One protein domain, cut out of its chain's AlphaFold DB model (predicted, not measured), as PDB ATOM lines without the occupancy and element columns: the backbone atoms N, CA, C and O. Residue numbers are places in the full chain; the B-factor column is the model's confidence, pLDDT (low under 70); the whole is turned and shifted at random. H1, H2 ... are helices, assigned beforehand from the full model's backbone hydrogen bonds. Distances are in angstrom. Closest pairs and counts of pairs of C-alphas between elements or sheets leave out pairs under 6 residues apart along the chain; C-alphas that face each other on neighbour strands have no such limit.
ATOM      1  N   ASP A 169     -29.644  40.602  19.840       92.12
ATOM      2  CA  ASP A 169     -30.969  40.080  20.134       92.12
ATOM      3  C   ASP A 169     -30.854  38.601  20.536       92.12
ATOM      4  O   ASP A 169     -30.082  37.836  19.943       92.12
ATOM      5  N   VAL A 170     -31.586  38.213  21.584       91.56
ATOM      6  CA  VAL A 170     -31.637  36.872  22.204       91.56
ATOM      7  C   VAL A 170     -30.343  36.430  22.904       91.56
ATOM      8  O   VAL A 170     -30.404  35.843  23.981       91.56
ATOM      9  N   THR A 171     -29.181  36.708  22.319       93.69
ATOM     10  CA  THR A 171     -27.866  36.184  22.732       93.69
ATOM     11  C   THR A 171     -27.011  37.192  23.497       93.69
ATOM     12  O   THR A 171     -26.012  36.818  24.110       93.69
ATOM     13  N   GLY A 172     -27.374  38.475  23.472       94.62
ATOM     14  CA  GLY A 172     -26.681  39.518  24.214       94.62
ATOM     15  C   GLY A 172     -26.969  39.444  25.710       94.62
ATOM     16  O   GLY A 172     -28.049  39.031  26.138       94.62
ATOM     17  N   ALA A 173     -26.022  39.914  26.523       95.19
ATOM     18  CA  ALA A 173     -26.140  39.909  27.982       95.19
ATOM     19  C   ALA A 173     -27.432  40.579  28.485       95.19
ATOM     20  O   ALA A 173     -28.027  40.109  29.452       95.19
ATOM     21  N   HIS A 174     -27.888  41.651  27.825       94.75
ATOM     22  CA  HIS A 174     -29.164  42.296  28.135       94.75
ATOM     23  C   HIS A 174     -30.342  41.314  28.072       94.75
ATOM     24  O   HIS A 174     -31.074  41.169  29.051       94.75
ATOM     25  N   ASP A 175     -30.508  40.636  26.938       94.56
ATOM     26  CA  ASP A 175     -31.653  39.761  26.692       94.56
ATOM     27  C   ASP A 175     -31.561  38.483  27.525       94.56
ATOM     28  O   ASP A 175     -32.567  38.055  28.088       94.56
ATOM     29  N   ILE A 176     -30.355  37.927  27.693       95.06
ATOM     30  CA  ILE A 176     -30.116  36.769  28.566       95.06
ATOM     31  C   ILE A 176     -30.526  37.089  30.007       95.06
ATOM     32  O   ILE A 176     -31.242  36.306  30.629       95.06
ATOM     33  N   VAL A 177     -30.132  38.249  30.545       95.38
ATOM     34  CA  VAL A 177     -30.516  38.644  31.911       95.38
ATOM     35  C   VAL A 177     -32.035  38.767  32.045       95.38
ATOM     36  O   VAL A 177     -32.584  38.346  33.062       95.38
ATOM     37  N   GLN A 178     -32.732  39.298  31.036       94.44
ATOM     38  CA  GLN A 178     -34.198  39.362  31.055       94.44
ATOM     39  C   GLN A 178     -34.836  37.968  30.989       94.44
ATOM     40  O   GLN A 178     -35.755  37.686  31.754       94.44
ATOM     41  N   GLN A 179     -34.325  37.073  30.141       94.81
ATOM     42  CA  GLN A 179     -34.811  35.693  30.044       94.81
ATOM     43  C   GLN A 179     -34.636  34.934  31.364       94.81
ATOM     44  O   GLN A 179     -35.584  34.314  31.839       94.81
ATOM     45  N   VAL A 180     -33.466  35.040  32.004       95.19
ATOM     46  CA  VAL A 180     -33.204  34.418  33.312       95.19
ATOM     47  C   VAL A 180     -34.156  34.961  34.377       95.19
ATOM     48  O   VAL A 180     -34.728  34.184  35.139       95.19
ATOM     49  N   LYS A 181     -34.381  36.281  34.416       95.19
ATOM     50  CA  LYS A 181     -35.350  36.887  35.340       95.19
ATOM     51  C   LYS A 181     -36.757  36.346  35.129       95.19
ATOM     52  O   LYS A 181     -37.401  35.960  36.101       95.19
ATOM     53  N   ASN A 182     -37.213  36.297  33.882       95.25
ATOM     54  CA  ASN A 182     -38.540  35.797  33.544       95.25
ATOM     55  C   ASN A 182     -38.693  34.319  33.918       95.25
ATOM     56  O   ASN A 182     -39.727  33.938  34.458       95.25
ATOM     57  N   TYR A 183     -37.654  33.510  33.705       96.69
ATOM     58  CA  TYR A 183     -37.648  32.100  34.085       96.69
ATOM     59  C   TYR A 183     -37.723  31.903  35.606       96.69
ATOM     60  O   TYR A 183     -38.561  31.159  36.105       96.69
ATOM     61  N   VAL A 184     -36.898  32.614  36.379       96.75
ATOM     62  CA  VAL A 184     -36.958  32.538  37.850       96.75
ATOM     63  C   VAL A 184     -38.316  33.029  38.362       96.75
ATOM     64  O   VAL A 184     -38.894  32.410  39.252       96.75
ATOM     65  N   ALA A 185     -38.869  34.091  37.768       96.25
ATOM     66  CA  ALA A 185     -40.208  34.572  38.098       96.25
ATOM     67  C   ALA A 185     -41.305  33.552  37.758       96.25
ATOM     68  O   ALA A 185     -42.276  33.464  38.506       96.25
ATOM     69  N   SER A 186     -41.171  32.778  36.674       97.44
ATOM     70  CA  SER A 186     -42.159  31.756  36.309       97.44
ATOM     71  C   SER A 186     -42.096  30.521  37.207       97.44
ATOM     72  O   SER A 186     -43.127  29.901  37.439       97.44
ATOM     73  N   VAL A 187     -40.911  30.162  37.714       97.44
ATOM     74  CA  VAL A 187     -40.722  28.992  38.591       97.44
ATOM     75  C   VAL A 187     -41.091  29.299  40.047       97.44
ATOM     76  O   VAL A 187     -41.807  28.518  40.665       97.44
ATOM     77  N   PHE A 188     -40.626  30.426  40.599       95.94
ATOM     78  CA  PHE A 188     -40.777  30.753  42.028       95.94
ATOM     79  C   PHE A 188     -41.838  31.829  42.310       95.94
ATOM     80  O   PHE A 188     -42.233  32.031  43.456       95.94
ATOM     81  N   GLY A 189     -42.305  32.543  41.284       95.44
ATOM     82  CA  GLY A 189     -43.192  33.698  41.421       95.44
ATOM     83  C   GLY A 189     -42.435  35.025  41.558       95.44
ATOM     84  O   GLY A 189     -41.338  35.103  42.118       95.44
ATOM     85  N   ALA A 190     -43.040  36.112  41.070       93.81
ATOM     86  CA  ALA A 190     -42.425  37.446  41.009       93.81
ATOM     87  C   ALA A 190     -42.198  38.123  42.381       93.81
ATOM     88  O   ALA A 190     -41.486  39.123  42.473       93.81
ATOM     89  N   THR A 191     -42.798  37.611  43.458       94.94
ATOM     90  CA  THR A 191     -42.652  38.139  44.829       94.94
ATOM     91  C   THR A 191     -41.709  37.308  45.704       94.94
ATOM     92  O   THR A 191     -41.450  37.694  46.853       94.94
ATOM     93  N   SER A 192     -41.173  36.212  45.158       96.56
ATOM     94  CA  SER A 192     -40.313  35.259  45.859       96.56
ATOM     95  C   SER A 192     -38.991  35.880  46.335       96.56
ATOM     96  O   SER A 192     -38.492  36.842  45.728       96.56
ATOM     97  N   PRO A 193     -38.402  35.365  47.429       96.69
ATOM     98  CA  PRO A 193     -37.045  35.723  47.836       96.69
ATOM     99  C   PRO A 193     -36.015  35.513  46.713       96.69
ATOM    100  O   PRO A 193     -35.178  36.388  46.491       96.69
ATOM    101  N   GLU A 194     -36.123  34.418  45.958       94.75
ATOM    102  CA  GLU A 194     -35.234  34.031  44.858       94.75
ATOM    103  C   GLU A 194     -35.237  35.077  43.738       94.75
ATOM    104  O   GLU A 194     -34.179  35.561  43.327       94.75
ATOM    105  N   TYR A 195     -36.421  35.501  43.282       96.19
ATOM    106  CA  TYR A 195     -36.530  36.535  42.252       96.19
ATOM    107  C   TYR A 195     -35.996  37.888  42.743       96.19
ATOM    108  O   TYR A 195     -35.308  38.602  42.006       96.19
ATOM    109  N   LYS A 196     -36.251  38.249  44.008       95.94
ATOM    110  CA  LYS A 196     -35.780  39.515  44.593       95.94
ATOM    111  C   LYS A 196     -34.254  39.642  44.575       95.94
ATOM    112  O   LYS A 196     -33.779  40.755  44.337       95.94
ATOM    113  N   LEU A 197     -33.504  38.545  44.731       94.88
ATOM    114  CA  LEU A 197     -32.034  38.543  44.660       94.88
ATOM    115  C   LEU A 197     -31.507  39.012  43.297       94.88
ATOM    116  O   LEU A 197     -30.562  39.797  43.238       94.88
ATOM    117  N   ILE A 198     -32.135  38.581  42.200       94.38
ATOM    118  CA  ILE A 198     -31.679  38.900  40.835       94.38
ATOM    119  C   ILE A 198     -32.392  40.110  40.223       94.38
ATOM    120  O   ILE A 198     -31.881  40.722  39.283       94.38
ATOM    121  N   SER A 199     -33.558  40.488  40.753       93.19
ATOM    122  CA  SER A 199     -34.426  41.542  40.207       93.19
ATOM    123  C   SER A 199     -33.698  42.872  39.977       93.19
ATOM    124  O   SER A 199     -33.932  43.540  38.966       93.19
ATOM    125  N   LYS A 200     -32.748  43.217  40.858       92.94
ATOM    126  CA  LYS A 200     -31.974  44.467  40.814       92.94
ATOM    127  C   LYS A 200     -30.862  44.478  39.756       92.94
ATOM    128  O   LYS A 200     -30.417  45.557  39.365       92.94
ATOM    129  N   ILE A 201     -30.429  43.321  39.246       93.31
ATOM    130  CA  ILE A 201     -29.363  43.225  38.236       93.31
ATOM    131  C   ILE A 201     -29.891  43.763  36.907       93.31
ATOM    132  O   ILE A 201     -30.726  43.129  36.272       93.31
ATOM    133  N   THR A 202     -29.436  44.934  36.469       89.88
ATOM    134  CA  THR A 202     -29.978  45.578  35.263       89.88
ATOM    135  C   THR A 202     -28.869  45.948  34.295       89.88
ATOM    136  O   THR A 202     -27.977  46.726  34.623       89.88
ATOM    137  N   ILE A 203     -28.977  45.440  33.071       92.25
ATOM    138  CA  ILE A 203     -28.206  45.905  31.920       92.25
ATOM    139  C   ILE A 203     -29.145  46.794  31.113       92.25
ATOM    140  O   ILE A 203     -30.273  46.400  30.839       92.25
ATOM    141  N   LYS A 204     -28.717  48.010  30.763       90.31
ATOM    142  CA  LYS A 204     -29.515  48.930  29.939       90.31
ATOM    143  C   LYS A 204     -29.073  48.829  28.482       90.31
ATOM    144  O   LYS A 204     -27.886  49.013  28.205       90.31
ATOM    145  N   LYS A 205     -30.012  48.575  27.567       88.44
ATOM    146  CA  LYS A 205     -29.787  48.694  26.118       88.44
ATOM    147  C   LYS A 205     -29.861  50.180  25.732       88.44
ATOM    148  O   LYS A 205     -30.814  50.850  26.136       88.44
ATOM    149  N   PRO A 206     -28.861  50.739  25.028       85.81
ATOM    150  CA  PRO A 206     -28.938  52.116  24.553       85.81
ATOM    151  C   PRO A 206     -30.105  52.258  23.565       85.81
ATOM    152  O   PRO A 206     -30.351  51.357  22.764       85.81
ATOM    153  N   GLY A 207     -30.824  53.384  23.625       79.00
ATOM    154  CA  GLY A 207     -31.880  53.687  22.658       79.00
ATOM    155  C   GLY A 207     -31.329  53.744  21.232       79.00
ATOM    156  O   GLY A 207     -30.168  54.118  21.033       79.00
ATOM    157  N   LYS A 208     -32.154  53.372  20.242       64.81
ATOM    158  CA  LYS A 208     -31.821  53.586  18.827       64.81
ATOM    159  C   LYS A 208     -31.606  55.092  18.622       64.81
ATOM    160  O   LYS A 208     -32.470  55.878  19.000       64.81
ATOM    161  N   LYS A 209     -30.428  55.466  18.123       47.50
ATOM    162  CA  LYS A 209     -30.122  56.828  17.675       47.50
ATOM    163  C   LYS A 209     -30.394  56.945  16.190       47.50
ATOM    164  O   LYS A 209     -30.168  55.924  15.503       47.50
TER     165      LYS A 209
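Overview. This is residues 169 to 209 of the 209 residues of an uncharacterized protein of Bacteroidetes bacterium GWF2_35_48 (UniProt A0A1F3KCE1). A helical hairpin with unequal arms: the long helix H1 makes one side, and after a tight turn the short helix H2 folds back beside the far part of H1. After H2 the last residues, 200 to 209, run on with no named element. The printed part has 41 residues with two named helices, H1 then H2, and no named strand; its class is all helix. It is loose, with a radius of gyration of the C-alphas of 11.5 A, and its C-alphas span 37 by 17 by 12 A, a rod.

Along the chain. The printed part begins at Asp 169, with its C-alpha at (-30.969, 40.080, 20.134). H1 holds residues 173 to 188 and is 22.3 A long from first to last C-alpha, from C-alpha 173 at (-26.140, 39.909, 27.982) to C-alpha 188 at (-40.777, 30.753, 42.028). H2 holds residues 193 to 199, is 9.9 A long, and ends with C-alpha 199 at (-34.426, 41.542, 40.207).

Arrangement. H1 and H2 touch, and H1 does so with residues 181 to 188 alone. The closest C-alphas of the two are those of Ala 185 and Tyr 195, 5.9 A apart. The helices run opposite ways at a shallow tilt of 17 degrees and form a helical hairpin. Their centres are 10.5 A apart. In H1 every O i to N i+4 pair is within hydrogen-bond range; in H2 2 of 3 are.

Size, cuts and confidence. The two C-alphas farthest apart are those of Pro 193 and Lys 209, 37.5 A. The C-alphas of Asp 169 and Lys 209, the first and last printed, are 16.9 A apart. The printed part has no cut, and the link from H1 to H2 is tight, with 4 residues between them. Lys 209 is the chain's last residue. The mean pLDDT of the printed part is 92.0, and residues 208 to 209 are under 70.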